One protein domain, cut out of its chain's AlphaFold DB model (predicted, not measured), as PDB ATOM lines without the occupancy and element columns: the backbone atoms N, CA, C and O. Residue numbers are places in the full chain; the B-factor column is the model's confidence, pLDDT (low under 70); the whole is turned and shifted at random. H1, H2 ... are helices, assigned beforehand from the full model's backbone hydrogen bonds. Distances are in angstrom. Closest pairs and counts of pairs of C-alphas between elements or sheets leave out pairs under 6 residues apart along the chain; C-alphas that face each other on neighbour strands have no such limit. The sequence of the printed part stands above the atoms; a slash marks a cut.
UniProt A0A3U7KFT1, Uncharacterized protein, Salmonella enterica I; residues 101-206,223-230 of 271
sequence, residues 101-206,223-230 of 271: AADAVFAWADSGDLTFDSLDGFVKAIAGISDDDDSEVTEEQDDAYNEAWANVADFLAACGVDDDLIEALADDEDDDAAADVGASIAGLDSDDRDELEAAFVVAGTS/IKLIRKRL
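Overview. This is residues 101 to 206 and 223 to 230 of the 271 residues of an uncharacterized protein of Salmonella enterica I (UniProt A0A3U7KFT1). One long helix, H3, is crossed by the helical hairpin of H1 and H2, while H4 folds back beside its later half and H5 links H4 to H1. H6 lies on the periphery, and a loop, residues 127 to 138, swings out from the body between H2 and H3. The printed part has 114 residues, with six named helices in the order H1 to H6 and no named strand, and the class is all helix. It is compact, with a radius of gyration of the C-alphas of 13.7 A and spans of 40 by 34 by 26 A.

Along the chain. H3, residues 139 to 158, is the longest helix at 28.6 A, from C-alpha 139 at (-46.582, 23.684, 80.831). H1 is residues 101 to 111, 15.3 A, and H2 residues 116 to 126, 15.6 A. H4 is residues 163 to 170, H5 residues 175 to 186, and H6 residues 190 to 205, 22.7 A, ending at (-25.076, 11.260, 84.981).

Arrangement. H3 is the hub. Its residues 148 to 156 alone touch H1, about perpendicular at 74 degrees, with C-alphas of Ala 101 and Val 152 closest at 5.0 A. H3 touches H2 with residues 144 to 149 alone, closest at Val 123 and Ala 148, C-alphas 6.0 A apart. H3 and H6 only just touch, with 3 pairs of C-alphas within 8 A, Phe 155 and Phe 200 closest at 6.8 A. H3 and H4 form a hairpin, C-alphas of Ala 153 and Ile 166 closest at 6.4 A. H5 touches H1, C-alphas of Ala 109 and Gly 182 closest at 5.0 A, and H4, Leu 169 and Ala 177 closest at 5.5 A. H5 and H6 are apart. In all six helices every O i to N i+4 pair is within hydrogen-bond range.

Size, cuts and confidence. The C-alphas farthest apart, of Glu 136 and Asp 191, are 40.3 A apart. Residues 207 to 222 are not printed; C-alphas 206 and 223 are 19.9 A apart across the cut. H2 to H3 is a long link. pLDDT is under 70 at residues 134, 205 to 206, 223 to 227 and 229 to 230.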
ATOM      1  N   ALA A 101     -29.107  16.913  73.606       91.94
ATOM      2  CA  ALA A 101     -28.547  18.263  73.649       91.94
ATOM      3  C   ALA A 101     -27.225  18.377  72.868       91.94
ATOM      4  O   ALA A 101     -27.054  19.325  72.094       91.94
ATOM      5  N   ALA A 102     -26.313  17.413  73.032       92.19
ATOM      6  CA  ALA A 102     -25.060  17.365  72.281       92.19
ATOM      7  C   ALA A 102     -25.314  17.214  70.771       92.19
ATOM      8  O   ALA A 102     -24.811  18.004  69.965       92.19
ATOM      9  N   ASP A 103     -26.190  16.279  70.403       94.12
ATOM     10  CA  ASP A 103     -26.626  16.040  69.029       94.12
ATOM     11  C   ASP A 103     -27.253  17.286  68.404       94.12
ATOM     12  O   ASP A 103     -26.957  17.627  67.257       94.12
ATOM     13  N   ALA A 104     -28.098  18.009  69.144       93.12
ATOM     14  CA  ALA A 104     -28.694  19.251  68.667       93.12
ATOM     15  C   ALA A 104     -27.636  20.313  68.336       93.12
ATOM     16  O   ALA A 104     -27.728  20.959  67.288       93.12
ATOM     17  N   VAL A 105     -26.620  20.476  69.188       94.50
ATOM     18  CA  VAL A 105     -25.530  21.437  68.971       94.50
ATOM     19  C   VAL A 105     -24.673  21.041  67.767       94.50
ATOM     20  O   VAL A 105     -24.380  21.891  66.920       94.50
ATOM     21  N   PHE A 106     -24.316  19.763  67.627       93.25
ATOM     22  CA  PHE A 106     -23.545  19.286  66.477       93.25
ATOM     23  C   PHE A 106     -24.336  19.352  65.169       93.25
ATOM     24  O   PHE A 106     -23.825  19.852  64.164       93.25
ATOM     25  N   ALA A 107     -25.602  18.936  65.176       92.00
ATOM     26  CA  ALA A 107     -26.476  19.025  64.010       92.00
ATOM     27  C   ALA A 107     -26.711  20.480  63.583       92.00
ATOM     28  O   ALA A 107     -26.748  20.782  62.384       92.00
ATOM     29  N   TRP A 108     -26.837  21.396  64.545       94.62
ATOM     30  CA  TRP A 108     -26.903  22.826  64.276       94.62
ATOM     31  C   TRP A 108     -25.611  23.344  63.640       94.62
ATOM     32  O   TRP A 108     -25.679  23.985  62.587       94.62
ATOM     33  N   ALA A 109     -24.448  23.009  64.200       91.69
ATOM     34  CA  ALA A 109     -23.152  23.394  63.646       91.69
ATOM     35  C   ALA A 109     -22.965  22.880  62.201       91.69
ATOM     36  O   ALA A 109     -22.537  23.625  61.313       91.69
ATOM     37  N   ASP A 110     -23.381  21.641  61.927       88.44
ATOM     38  CA  ASP A 110     -23.280  21.011  60.605       88.44
ATOM     39  C   ASP A 110     -24.311  21.535  59.595       88.44
ATOM     40  O   ASP A 110     -24.099  21.464  58.378       88.44
ATOM     41  N   SER A 111     -25.423  22.105  60.069       87.31
ATOM     42  CA  SER A 111     -26.444  22.710  59.206       87.31
ATOM     43  C   SER A 111     -25.896  23.895  58.393       87.31
ATOM     44  O   SER A 111     -26.396  24.199  57.301       87.31
ATOM     45  N   GLY A 112     -24.859  24.560  58.919       83.56
ATOM     46  CA  GLY A 112     -24.268  25.778  58.371       83.56
ATOM     47  C   GLY A 112     -25.157  27.024  58.485       83.56
ATOM     48  O   GLY A 112     -24.783  28.073  57.953       83.56
ATOM     49  N   ASP A 113     -26.322  26.924  59.134       90.62
ATOM     50  CA  ASP A 113     -27.186  28.048  59.510       90.62
ATOM     51  C   ASP A 113     -26.924  28.405  60.979       90.62
ATOM     52  O   ASP A 113     -27.671  28.038  61.880       90.62
ATOM     53  N   LEU A 114     -25.799  29.081  61.220       91.88
ATOM     54  CA  LEU A 114     -25.309  29.413  62.561       91.88
ATOM     55  C   LEU A 114     -26.023  30.649  63.128       91.88
ATOM     56  O   LEU A 114     -25.402  31.671  63.396       91.88
ATOM     57  N   THR A 115     -27.347  30.569  63.215       91.88
ATOM     58  CA  THR A 115     -28.236  31.593  63.779       91.88
ATOM     59  C   THR A 115     -28.926  31.058  65.026       91.88
ATOM     60  O   THR A 115     -29.121  29.840  65.145       91.88
ATOM     61  N   PHE A 116     -29.339  31.955  65.928       90.94
ATOM     62  CA  PHE A 116     -30.103  31.575  67.121       90.94
ATOM     63  C   PHE A 116     -31.386  30.829  66.729       90.94
ATOM     64  O   PHE A 116     -31.647  29.741  67.234       90.94
ATOM     65  N   ASP A 117     -32.132  31.361  65.754       91.19
ATOM     66  CA  ASP A 117     -33.376  30.768  65.240       91.19
ATOM     67  C   ASP A 117     -33.194  29.306  64.791       91.19
ATOM     68  O   ASP A 117     -34.111  28.488  64.920       91.19
ATOM     69  N   SER A 118     -32.029  28.970  64.223       90.81
ATOM     70  CA  SER A 118     -31.748  27.604  63.794       90.81
ATOM     71  C   SER A 118     -31.477  26.682  64.980       90.81
ATOM     72  O   SER A 118     -32.036  25.587  64.998       90.81
ATOM     73  N   LEU A 119     -30.654  27.099  65.950       92.56
ATOM     74  CA  LEU A 119     -30.371  26.314  67.160       92.56
ATOM     75  C   LEU A 119     -31.641  26.121  67.996       92.56
ATOM     76  O   LEU A 119     -31.987  24.998  68.359       92.56
ATOM     77  N   ASP A 120     -32.392  27.198  68.213       92.00
ATOM     78  CA  ASP A 120     -33.671  27.198  68.921       92.00
ATOM     79  C   ASP A 120     -34.689  26.241  68.276       92.00
ATOM     80  O   ASP A 120     -35.488  25.606  68.963       92.00
ATOM     81  N   GLY A 121     -34.626  26.065  66.953       90.44
ATOM     82  CA  GLY A 121     -35.396  25.048  66.240       90.44
ATOM     83  C   GLY A 121     -35.086  23.611  66.681       90.44
ATOM     84  O   GLY A 121     -36.018  22.815  66.821       90.44
ATOM     85  N   PHE A 122     -33.815  23.278  66.931       91.56
ATOM     86  CA  PHE A 122     -33.418  21.967  67.460       91.56
ATOM     87  C   PHE A 122     -33.848  21.804  68.920       91.56
ATOM     88  O   PHE A 122     -34.437  20.782  69.265       91.56
ATOM     89  N   VAL A 123     -33.672  22.832  69.755       91.44
ATOM     90  CA  VAL A 123     -34.089  22.789  71.169       91.44
ATOM     91  C   VAL A 123     -35.606  22.612  71.310       91.44
ATOM     92  O   VAL A 123     -36.087  21.795  72.095       91.44
ATOM     93  N   LYS A 124     -36.393  23.304  70.477       91.06
ATOM     94  CA  LYS A 124     -37.845  23.084  70.376       91.06
ATOM     95  C   LYS A 124     -38.190  21.651  69.984       91.06
ATOM     96  O   LYS A 124     -39.175  21.116  70.488       91.06
ATOM     97  N   ALA A 125     -37.411  21.032  69.097       90.62
ATOM     98  CA  ALA A 125     -37.645  19.654  68.684       90.62
ATOM     99  C   ALA A 125     -37.429  18.662  69.840       90.62
ATOM    100  O   ALA A 125     -38.268  17.775  69.997       90.62
ATOM    101  N   ILE A 126     -36.401  18.863  70.678       89.69
ATOM    102  CA  ILE A 126     -36.171  18.073  71.907       89.69
ATOM    103  C   ILE A 126     -37.396  18.155  72.829       89.69
ATOM    104  O   ILE A 126     -37.911  17.139  73.287       89.69
ATOM    105  N   ALA A 127     -37.948  19.355  73.015       90.00
ATOM    106  CA  ALA A 127     -39.144  19.577  73.833       90.00
ATOM    107  C   ALA A 127     -40.464  19.089  73.190       90.00
ATOM    108  O   ALA A 127     -41.554  19.329  73.717       90.00
ATOM    109  N   GLY A 128     -40.408  18.449  72.016       88.88
ATOM    110  CA  GLY A 128     -41.593  18.003  71.279       88.88
ATOM    111  C   GLY A 128     -42.446  19.151  70.728       88.88
ATOM    112  O   GLY A 128     -43.631  18.972  70.430       88.88
ATOM    113  N   ILE A 129     -41.870  20.345  70.584       87.12
ATOM    114  CA  ILE A 129     -42.554  21.554  70.134       87.12
ATOM    115  C   ILE A 129     -42.391  21.694  68.624       87.12
ATOM    116  O   ILE A 129     -41.369  22.141  68.111       87.12
ATOM    117  N   SER A 130     -43.451  21.360  67.891       80.62
ATOM    118  CA  SER A 130     -43.496  21.571  66.442       80.62
ATOM    119  C   SER A 130     -44.012  22.962  66.076       80.62
ATOM    120  O   SER A 130     -45.057  23.404  66.564       80.62
ATOM    121  N   ASP A 131     -43.319  23.623  65.150       70.88
ATOM    122  CA  ASP A 131     -43.724  24.909  64.563       70.88
ATOM    123  C   ASP A 131     -44.938  24.762  63.612       70.88
ATOM    124  O   ASP A 131     -45.642  25.731  63.313       70.88
ATOM    125  N   ASP A 132     -45.213  23.530  63.158       70.62
ATOM    126  CA  ASP A 132     -46.361  23.178  62.313       70.62
ATOM    127  C   ASP A 132     -47.615  22.797  63.124       70.62
ATOM    128  O   ASP A 132     -48.696  22.681  62.542       70.62
ATOM    129  N   ASP A 133     -47.488  22.615  64.443       72.12
ATOM    130  CA  ASP A 133     -48.621  22.349  65.330       72.12
ATOM    131  C   ASP A 133     -49.197  23.652  65.910       72.12
ATOM    132  O   ASP A 133     -48.498  24.448  66.544       72.12
ATOM    133  N   ASP A 134     -50.499  23.841  65.688       67.50
ATOM    134  CA  ASP A 134     -51.299  24.998  66.097       67.50
ATOM    135  C   ASP A 134     -51.760  24.919  67.562       67.50
ATOM    136  O   ASP A 134     -52.400  25.861  68.044       67.50
ATOM    137  N   SER A 135     -51.460  23.816  68.257       75.00
ATOM    138  CA  SER A 135     -51.698  23.659  69.691       75.00
ATOM    139  C   SER A 135     -50.907  24.680  70.522       75.00
ATOM    140  O   SER A 135     -49.833  25.163  70.137       75.00
ATOM    141  N   GLU A 136     -51.477  25.051  71.668       78.50
ATOM    142  CA  GLU A 136     -50.771  25.858  72.662       78.50
ATOM    143  C   GLU A 136     -49.679  25.006  73.315       78.50
ATOM    144  O   GLU A 136     -49.894  23.822  73.561       78.50
ATOM    145  N   VAL A 137     -48.516  25.613  73.573       82.69
ATOM    146  CA  VAL A 137     -47.423  24.962  74.309       82.69
ATOM    147  C   VAL A 137     -47.929  24.654  75.713       82.69
ATOM    148  O   VAL A 137     -48.417  25.563  76.393       82.69
ATOM    149  N   THR A 138     -47.868  23.385  76.109       87.31
ATOM    150  CA  THR A 138     -48.265  22.974  77.462       87.31
ATOM    151  C   THR A 138     -47.205  23.388  78.481       87.31
ATOM    152  O   THR A 138     -46.084  23.736  78.113       87.31
ATOM    153  N   GLU A 139     -47.549  23.378  79.768       87.56
ATOM    154  CA  GLU A 139     -46.582  23.684  80.831       87.56
ATOM    155  C   GLU A 139     -45.418  22.685  80.817       87.56
ATOM    156  O   GLU A 139     -44.265  23.092  80.882       87.56
ATOM    157  N   GLU A 140     -45.709  21.406  80.576       86.94
ATOM    158  CA  GLU A 140     -44.701  20.350  80.464       86.94
ATOM    159  C   GLU A 140     -43.762  20.572  79.272       86.94
ATOM    160  O   GLU A 140     -42.566  20.313  79.367       86.94
ATOM    161  N   GLN A 141     -44.280  21.075  78.148       87.94
ATOM    162  CA  GLN A 141     -43.453  21.424  76.992       87.94
ATOM    163  C   GLN A 141     -42.602  22.673  77.253       87.94
ATOM    164  O   GLN A 141     -41.463  22.736  76.798       87.94
ATOM    165  N   ASP A 142     -43.132  23.668  77.972       85.19
ATOM    166  CA  ASP A 142     -42.368  24.855  78.381       85.19
ATOM    167  C   ASP A 142     -41.235  24.465  79.341       85.19
ATOM    168  O   ASP A 142     -40.112  24.941  79.186       85.19
ATOM    169  N   ASP A 143     -41.495  23.562  80.289       86.00
ATOM    170  CA  ASP A 143     -40.475  23.006  81.182       86.00
ATOM    171  C   ASP A 143     -39.412  22.225  80.407       86.00
ATOM    172  O   ASP A 143     -38.232  22.548  80.526       86.00
ATOM    173  N   ALA A 144     -39.820  21.292  79.541       86.94
ATOM    174  CA  ALA A 144     -38.899  20.508  78.717       86.94
ATOM    175  C   ALA A 144     -38.039  21.387  77.792       86.94
ATOM    176  O   ALA A 144     -36.870  21.093  77.564       86.94
ATOM    177  N   TYR A 145     -38.589  22.488  77.274       89.31
ATOM    178  CA  TYR A 145     -37.838  23.453  76.469       89.31
ATOM    179  C   TYR A 145     -36.763  24.181  77.278       89.31
ATOM    180  O   TYR A 145     -35.641  24.338  76.800       89.31
ATOM    181  N   ASN A 146     -37.084  24.614  78.499       87.81
ATOM    182  CA  ASN A 146     -36.108  25.281  79.360       87.81
ATOM    183  C   ASN A 146     -35.047  24.300  79.889       87.81
ATOM    184  O   ASN A 146     -33.882  24.671  79.994       87.81
ATOM    185  N   GLU A 147     -35.423  23.051  80.171       88.50
ATOM    186  CA  GLU A 147     -34.485  21.981  80.533       88.50
ATOM    187  C   GLU A 147     -33.545  21.636  79.369       88.50
ATOM    188  O   GLU A 147     -32.333  21.554  79.554       88.50
ATOM    189  N   ALA A 148     -34.072  21.523  78.146       88.81
ATOM    190  CA  ALA A 148     -33.257  21.292  76.959       88.81
ATOM    191  C   ALA A 148     -32.260  22.438  76.710       88.81
ATOM    192  O   ALA A 148     -31.104  22.180  76.382       88.81
ATOM    193  N   TRP A 149     -32.665  23.697  76.922       90.81
ATOM    194  CA  TRP A 149     -31.747  24.841  76.859       90.81
ATOM    195  C   TRP A 149     -30.654  24.796  77.926       90.81
ATOM    196  O   TRP A 149     -29.509  25.118  77.613       90.81
ATOM    197  N   ALA A 150     -30.980  24.378  79.153       89.75
ATOM    198  CA  ALA A 150     -29.986  24.201  80.208       89.75
ATOM    199  C   ALA A 150     -28.940  23.148  79.811       89.75
ATOM    200  O   ALA A 150     -27.748  23.438  79.829       89.75
ATOM    201  N   ASN A 151     -29.382  21.984  79.327       88.88
ATOM    202  CA  ASN A 151     -28.477  20.923  78.875       88.88
ATOM    203  C   ASN A 151     -27.609  21.363  77.681       88.88
ATOM    204  O   ASN A 151     -26.427  21.033  77.624       88.88
ATOM    205  N   VAL A 152     -28.170  22.129  76.737       91.94
ATOM    206  CA  VAL A 152     -27.415  22.694  75.604       91.94
ATOM    207  C   VAL A 152     -26.362  23.694  76.079       91.94
ATOM    208  O   VAL A 152     -25.224  23.639  75.617       91.94
ATOM    209  N   ALA A 153     -26.703  24.589  77.008       89.94
ATOM    210  CA  ALA A 153     -25.750  25.542  77.571       89.94
ATOM    211  C   ALA A 153     -24.625  24.838  78.344       89.94
ATOM    212  O   ALA A 153     -23.454  25.161  78.145       89.94
ATOM    213  N   ASP A 154     -24.962  23.834  79.156       89.25
ATOM    214  CA  ASP A 154     -23.985  23.026  79.887       89.25
ATOM    215  C   ASP A 154     -23.051  22.273  78.931       89.25
ATOM    216  O   ASP A 154     -21.840  22.209  79.159       89.25
ATOM    217  N   PHE A 155     -23.581  21.755  77.820       91.19
ATOM    218  CA  PHE A 155     -22.769  21.116  76.790       91.19
ATOM    219  C   PHE A 155     -21.833  22.105  76.082       91.19
ATOM    220  O   PHE A 155     -20.655  21.809  75.872       91.19
ATOM    221  N   LEU A 156     -22.316  23.304  75.746       90.31
ATOM    222  CA  LEU A 156     -21.487  24.361  75.158       90.31
ATOM    223  C   LEU A 156     -20.363  24.787  76.114       90.31
ATOM    224  O   LEU A 156     -19.215  24.935  75.687       90.31
ATOM    225  N   ALA A 157     -20.659  24.903  77.409       89.38
ATOM    226  CA  ALA A 157     -19.654  25.158  78.436       89.38
ATOM    227  C   ALA A 157     -18.637  24.005  78.532       89.38
ATOM    228  O   ALA A 157     -17.431  24.248  78.634       89.38
ATOM    229  N   ALA A 158     -19.086  22.749  78.421       87.25
ATOM    230  CA  ALA A 158     -18.209  21.575  78.375       87.25
ATOM    231  C   ALA A 158     -17.304  21.559  77.127       87.25
ATOM    232  O   ALA A 158     -16.138  21.173  77.220       87.25
ATOM    233  N   CYS A 159     -17.792  22.068  75.992       86.75
ATOM    234  CA  CYS A 159     -16.995  22.307  74.784       86.75
ATOM    235  C   CYS A 159     -15.998  23.476  74.935       86.75
ATOM    236  O   CYS A 159     -15.188  23.718  74.039       86.75
ATOM    237  N   GLY A 160     -16.033  24.200  76.058       87.12
ATOM    238  CA  GLY A 160     -15.125  25.301  76.371       87.12
ATOM    239  C   GLY A 160     -15.572  26.668  75.852       87.12
ATOM    240  O   GLY A 160     -14.746  27.578  75.792       87.12
ATOM    241  N   VAL A 161     -16.844  26.820  75.474       89.06
ATOM    242  CA  VAL A 161     -17.429  28.118  75.114       89.06
ATOM    243  C   VAL A 161     -17.532  28.989  76.370       89.06
ATOM    244  O   VAL A 161     -17.876  28.499  77.442       89.06
ATOM    245  N   ASP A 162     -17.205  30.278  76.255       88.19
ATOM    246  CA  ASP A 162     -17.282  31.209  77.382       88.19
ATOM    247  C   ASP A 162     -18.739  31.520  77.773       88.19
ATOM    248  O   ASP A 162     -19.566  31.809  76.909       88.19
ATOM    249  N   ASP A 163     -19.020  31.536  79.080       85.62
ATOM    250  CA  ASP A 163     -20.349  31.768  79.667       85.62
ATOM    251  C   ASP A 163     -21.028  33.042  79.129       85.62
ATOM    252  O   ASP A 163     -22.206  33.002  78.790       85.62
ATOM    253  N   ASP A 164     -20.282  34.143  78.962       87.62
ATOM    254  CA  ASP A 164     -20.805  35.408  78.414       87.62
ATOM    255  C   ASP A 164     -21.342  35.240  76.977       87.62
ATOM    256  O   ASP A 164     -22.310  35.882  76.577       87.62
ATOM    257  N   LEU A 165     -20.707  34.371  76.183       89.44
ATOM    258  CA  LEU A 165     -21.114  34.092  74.807       89.44
ATOM    259  C   LEU A 165     -22.329  33.155  74.773       89.44
ATOM    260  O   LEU A 165     -23.182  33.286  73.898       89.44
ATOM    261  N   ILE A 166     -22.416  32.237  75.741       87.56
ATOM    262  CA  ILE A 166     -23.583  31.371  75.943       87.56
ATOM    263  C   ILE A 166     -24.792  32.208  76.384       87.56
ATOM    264  O   ILE A 166     -25.879  32.014  75.847       87.56
ATOM    265  N   GLU A 167     -24.610  33.165  77.297       88.88
ATOM    266  CA  GLU A 167     -25.661  34.095  77.738       88.88
ATOM    267  C   GLU A 167     -26.133  34.977  76.573       88.88
ATOM    268  O   GLU A 167     -27.331  35.038  76.297       88.88
ATOM    269  N   ALA A 168     -25.207  35.564  75.807       87.88
ATOM    270  CA  ALA A 168     -25.554  36.345  74.617       87.88
ATOM    271  C   ALA A 168     -26.333  35.514  73.575       87.88
ATOM    272  O   ALA A 168     -27.291  35.991  72.965       87.88
ATOM    273  N   LEU A 169     -25.961  34.245  73.390       89.00
ATOM    274  CA  LEU A 169     -26.667  33.327  72.502       89.00
ATOM    275  C   LEU A 169     -28.074  32.987  73.019       89.00
ATOM    276  O   LEU A 169     -29.043  33.079  72.268       89.00
ATOM    277  N   ALA A 170     -28.198  32.559  74.274       86.56
ATOM    278  CA  ALA A 170     -29.441  32.007  74.812       86.56
ATOM    279  C   ALA A 170     -30.465  33.093  75.194       86.56
ATOM    280  O   ALA A 170     -31.661  32.974  74.875       86.56
ATOM    281  N   ASP A 171     -30.000  34.160  75.845       86.25
ATOM    282  CA  ASP A 171     -30.851  35.183  76.452       86.25
ATOM    283  C   ASP A 171     -31.031  36.402  75.543       86.25
ATOM    284  O   ASP A 171     -32.166  36.858  75.363       86.25
ATOM    285  N   ASP A 172     -29.952  36.881  74.916       87.56
ATOM    286  CA  ASP A 172     -30.003  38.029  73.999       87.56
ATOM    287  C   ASP A 172     -30.351  37.641  72.548       87.56
ATOM    288  O   ASP A 172     -30.605  38.522  71.723       87.56
ATOM    289  N   GLU A 173     -30.429  36.337  72.246       90.00
ATOM    290  CA  GLU A 173     -30.710  35.798  70.904       90.00
ATOM    291  C   GLU A 173     -29.730  36.352  69.849       90.00
ATOM    292  O   GLU A 173     -30.109  36.644  68.709       90.00
ATOM    293  N   ASP A 174     -28.467  36.547  70.246       90.12
ATOM    294  CA  ASP A 174     -27.453  37.211  69.431       90.12
ATOM    295  C   ASP A 174     -26.924  36.282  68.323       90.12
ATOM    296  O   ASP A 174     -26.193  35.319  68.561       90.12
ATOM    297  N   ASP A 175     -27.282  36.597  67.074       90.50
ATOM    298  CA  ASP A 175     -26.827  35.874  65.883       90.50
ATOM    299  C   ASP A 175     -25.307  35.981  65.647       90.50
ATOM    300  O   ASP A 175     -24.731  35.086  65.023       90.50
ATOM    301  N   ASP A 176     -24.640  37.044  66.113       92.69
ATOM    302  CA  ASP A 176     -23.180  37.152  66.020       92.69
ATOM    303  C   ASP A 176     -22.523  36.188  67.029       92.69
ATOM    304  O   ASP A 176     -21.596  35.460  66.664       92.69
ATOM    305  N   ALA A 177     -23.068  36.081  68.249       91.00
ATOM    306  CA  ALA A 177     -22.646  35.069  69.222       91.00
ATOM    307  C   ALA A 177     -22.908  33.644  68.706       91.00
ATOM    308  O   ALA A 177     -22.037  32.775  68.788       91.00
ATOM    309  N   ALA A 178     -24.073  33.413  68.093       91.25
ATOM    310  CA  ALA A 178     -24.426  32.143  67.464       91.25
ATOM    311  C   ALA A 178     -23.421  31.739  66.374       91.25
ATOM    312  O   ALA A 178     -22.996  30.583  66.307       91.25
ATOM    313  N   ALA A 179     -23.001  32.692  65.541       92.25
ATOM    314  CA  ALA A 179     -22.024  32.441  64.492       92.25
ATOM    315  C   ALA A 179     -20.652  32.049  65.059       92.25
ATOM    316  O   ALA A 179     -20.037  31.109  64.546       92.25
ATOM    317  N   ASP A 180     -20.189  32.731  66.107       92.44
ATOM    318  CA  ASP A 180     -18.897  32.460  66.743       92.44
ATOM    319  C   ASP A 180     -18.886  31.092  67.448       92.44
ATOM    320  O   ASP A 180     -17.986  30.279  67.206       92.44
ATOM    321  N   VAL A 181     -19.922  30.790  68.242       92.69
ATOM    322  CA  VAL A 181     -20.092  29.486  68.906       92.69
ATOM    323  C   VAL A 181     -20.183  28.367  67.873       92.69
ATOM    324  O   VAL A 181     -19.411  27.406  67.909       92.69
ATOM    325  N   GLY A 182     -21.099  28.506  66.915       88.94
ATOM    326  CA  GLY A 182     -21.355  27.487  65.908       88.94
ATOM    327  C   GLY A 182     -20.136  27.202  65.032       88.94
ATOM    328  O   GLY A 182     -19.881  26.050  64.690       88.94
ATOM    329  N   ALA A 183     -19.333  28.222  64.706       91.38
ATOM    330  CA  ALA A 183     -18.112  28.048  63.925       91.38
ATOM    331  C   ALA A 183     -17.012  27.324  64.713       91.38
ATOM    332  O   ALA A 183     -16.271  26.536  64.121       91.38
ATOM    333  N   SER A 184     -16.916  27.568  66.025       90.31
ATOM    334  CA  SER A 184     -15.991  26.854  66.912       90.31
ATOM    335  C   SER A 184     -16.318  25.361  66.953       90.31
ATOM    336  O   SER A 184     -15.448  24.530  66.697       90.31
ATOM    337  N   ILE A 185     -17.591  25.020  67.173       90.88
ATOM    338  CA  ILE A 185     -18.058  23.627  67.211       90.88
ATOM    339  C   ILE A 185     -17.938  22.952  65.837       90.88
ATOM    340  O   ILE A 185     -17.487  21.810  65.733       90.88
ATOM    341  N   ALA A 186     -18.271  23.663  64.755       89.94
ATOM    342  CA  ALA A 186     -18.146  23.144  63.393       89.94
ATOM    343  C   ALA A 186     -16.697  22.779  63.016       89.94
ATOM    344  O   ALA A 186     -16.489  21.981  62.104       89.94
ATOM    345  N   GLY A 187     -15.704  23.369  63.691       87.62
ATOM    346  CA  GLY A 187     -14.282  23.105  63.477       87.62
ATOM    347  C   GLY A 187     -13.755  21.814  64.110       87.62
ATOM    348  O   GLY A 187     -12.650  21.407  63.753       87.62
ATOM    349  N   LEU A 188     -14.515  21.187  65.013       89.31
ATOM    350  CA  LEU A 188     -14.163  19.914  65.649       89.31
ATOM    351  C   LEU A 188     -14.318  18.753  64.660       89.31
ATOM    352  O   LEU A 188     -15.271  18.739  63.871       89.31
ATOM    353  N   ASP A 189     -13.402  17.785  64.705       90.69
ATOM    354  CA  ASP A 189     -13.531  16.554  63.921       90.69
ATOM    355  C   ASP A 189     -14.493  15.548  64.578       90.69
ATOM    356  O   ASP A 189     -15.004  15.779  65.669       90.69
ATOM    357  N   SER A 190     -14.818  14.458  63.877       87.75
ATOM    358  CA  SER A 190     -15.786  13.475  64.379       87.75
ATOM    359  C   SER A 190     -15.319  12.756  65.640       87.75
ATOM    360  O   SER A 190     -16.148  12.453  66.487       87.75
ATOM    361  N   ASP A 191     -14.018  12.491  65.767       90.06
ATOM    362  CA  ASP A 191     -13.487  11.717  66.888       90.06
ATOM    363  C   ASP A 191     -13.519  12.577  68.164       90.06
ATOM    364  O   ASP A 191     -13.962  12.109  69.214       90.06
ATOM    365  N   ASP A 192     -13.154  13.860  68.050       90.50
ATOM    366  CA  ASP A 192     -13.259  14.841  69.135       90.50
ATOM    367  C   ASP A 192     -14.718  15.046  69.580       90.50
ATOM    368  O   ASP A 192     -15.004  15.192  70.770       90.50
ATOM    369  N   ARG A 193     -15.663  15.065  68.631       89.62
ATOM    370  CA  ARG A 193     -17.095  15.230  68.928       89.62
ATOM    371  C   ARG A 193     -17.672  14.029  69.673       89.62
ATOM    372  O   ARG A 193     -18.341  14.231  70.685       89.62
ATOM    373  N   ASP A 194     -17.367  12.817  69.214       90.62
ATOM    374  CA  ASP A 194     -17.803  11.575  69.861       90.62
ATOM    375  C   ASP A 194     -17.225  11.469  71.288       90.62
ATOM    376  O   ASP A 194     -17.921  11.067  72.225       90.62
ATOM    377  N   GLU A 195     -15.958  11.861  71.484       90.69
ATOM    378  CA  GLU A 195     -15.330  11.885  72.810       90.69
ATOM    379  C   GLU A 195     -15.985  12.920  73.740       90.69
ATOM    380  O   GLU A 195     -16.254  12.612  74.905       90.69
ATOM    381  N   LEU A 196     -16.284  14.123  73.238       90.62
ATOM    382  CA  LEU A 196     -16.950  15.177  74.009       90.62
ATOM    383  C   LEU A 196     -18.369  14.789  74.426       90.62
ATOM    384  O   LEU A 196     -18.727  14.990  75.588       90.62
ATOM    385  N   GLU A 197     -19.166  14.216  73.522       89.06
ATOM    386  CA  GLU A 197     -20.511  13.735  73.848       89.06
ATOM    387  C   GLU A 197     -20.452  12.642  74.918       89.06
ATOM    388  O   GLU A 197     -21.117  12.738  75.954       89.06
ATOM    389  N   ALA A 198     -19.610  11.625  74.713       89.50
ATOM    390  CA  ALA A 198     -19.474  10.528  75.661       89.50
ATOM    391  C   ALA A 198     -19.026  11.028  77.044       89.50
ATOM    392  O   ALA A 198     -19.581  10.616  78.067       89.50
ATOM    393  N   ALA A 199     -18.052  11.941  77.088       88.12
ATOM    394  CA  ALA A 199     -17.588  12.548  78.329       88.12
ATOM    395  C   ALA A 199     -18.693  13.362  79.016       88.12
ATOM    396  O   ALA A 199     -18.862  13.247  80.232       88.12
ATOM    397  N   PHE A 200     -19.464  14.141  78.258       89.56
ATOM    398  CA  PHE A 200     -20.554  14.959  78.780       89.56
ATOM    399  C   PHE A 200     -21.682  14.112  79.378       89.56
ATOM    400  O   PHE A 200     -22.072  14.328  80.526       89.56
ATOM    401  N   VAL A 201     -22.156  13.098  78.650       89.12
ATOM    402  CA  VAL A 201     -23.231  12.201  79.106       89.12
ATOM    403  C   VAL A 201     -22.814  11.434  80.364       89.12
ATOM    404  O   VAL A 201     -23.601  11.285  81.304       89.12
ATOM    405  N   VAL A 202     -21.565  10.963  80.425       86.75
ATOM    406  CA  VAL A 202     -21.037  10.278  81.614       86.75
ATOM    407  C   VAL A 202     -20.914  11.246  82.790       86.75
ATOM    408  O   VAL A 202     -21.403  10.932  83.873       86.75
ATOM    409  N   ALA A 203     -20.325  12.428  82.585       82.00
ATOM    410  CA  ALA A 203     -20.134  13.418  83.642       82.00
ATOM    411  C   ALA A 203     -21.466  13.920  84.218       82.00
ATOM    412  O   ALA A 203     -21.609  13.982  85.438       82.00
ATOM    413  N   GLY A 204     -22.449  14.213  83.363       76.19
ATOM    414  CA  GLY A 204     -23.768  14.701  83.772       76.19
ATOM    415  C   GLY A 204     -24.645  13.649  84.458       76.19
ATOM    416  O   GLY A 204     -25.613  14.008  85.122       76.19
ATOM    417  N   THR A 205     -24.312  12.356  84.347       68.50
ATOM    418  CA  THR A 205     -25.076  11.260  84.981       68.50
ATOM    419  C   THR A 205     -24.357  10.578  86.143       68.50
ATOM    420  O   THR A 205     -24.952   9.747  86.842       68.50
ATOM    421  N   SER A 206     -23.094  10.935  86.377       58.28
ATOM    422  CA  SER A 206     -22.309  10.485  87.522       58.28
ATOM    423  C   SER A 206     -22.399  11.483  88.680       58.28
ATOM    424  O   SER A 206     -22.014  12.637  88.537       58.28
ATOM    425  N   ILE A 223     -24.338  29.400  85.530       50.19
ATOM    426  CA  ILE A 223     -24.906  29.976  84.307       50.19
ATOM    427  C   ILE A 223     -26.398  30.141  84.581       50.19
ATOM    428  O   ILE A 223     -27.157  29.174  84.644       50.19
ATOM    429  N   LYS A 224     -26.822  31.380  84.834       54.78
ATOM    430  CA  LYS A 224     -28.218  31.704  85.120       54.78
ATOM    431  C   LYS A 224     -28.916  32.057  83.824       54.78
ATOM    432  O   LYS A 224     -29.126  33.232  83.555       54.78
ATOM    433  N   LEU A 225     -29.310  31.035  83.072       60.62
ATOM    434  CA  LEU A 225     -30.181  31.234  81.918       60.62
ATOM    435  C   LEU A 225     -31.506  31.852  82.369       60.62
ATOM    436  O   LEU A 225     -32.130  31.407  83.345       60.62
ATOM    437  N   ILE A 226     -31.963  32.873  81.652       68.00
ATOM    438  CA  ILE A 226     -33.278  33.448  81.898       68.00
ATOM    439  C   ILE A 226     -34.321  32.446  81.408       68.00
ATOM    440  O   ILE A 226     -34.407  32.137  80.225       68.00
ATOM    441  N   ARG A 227     -35.189  31.964  82.309       68.12
ATOM    442  CA  ARG A 227     -36.297  31.085  81.910       68.12
ATOM    443  C   ARG A 227     -37.180  31.779  80.867       68.12
ATOM    444  O   ARG A 227     -37.852  32.775  81.170       68.12
ATOM    445  N   LYS A 228     -37.269  31.204  79.669       70.94
ATOM    446  CA  LYS A 228     -38.075  31.725  78.561       70.94
ATOM    447  C   LYS A 228     -39.436  31.045  78.567       70.94
ATOM    448  O   LYS A 228     -39.541  29.824  78.569       70.94
ATOM    449  N   ARG A 229     -40.505  31.848  78.547       62.62
ATOM    450  CA  ARG A 229     -41.859  31.336  78.287       62.62
ATOM    451  C   ARG A 229     -42.081  31.268  76.790       62.62
ATOM    452  O   ARG A 229     -42.242  32.314  76.148       62.62
ATOM    453  N   LEU A 230     -42.148  30.065  76.236       62.28
ATOM    454  CA  LEU A 230     -42.312  29.904  74.803       62.28
ATOM    455  C   LEU A 230     -43.773  30.129  74.397       62.28
ATOM    456  O   LEU A 230     -44.610  29.229  74.376       62.28
TER     457      LEU A 230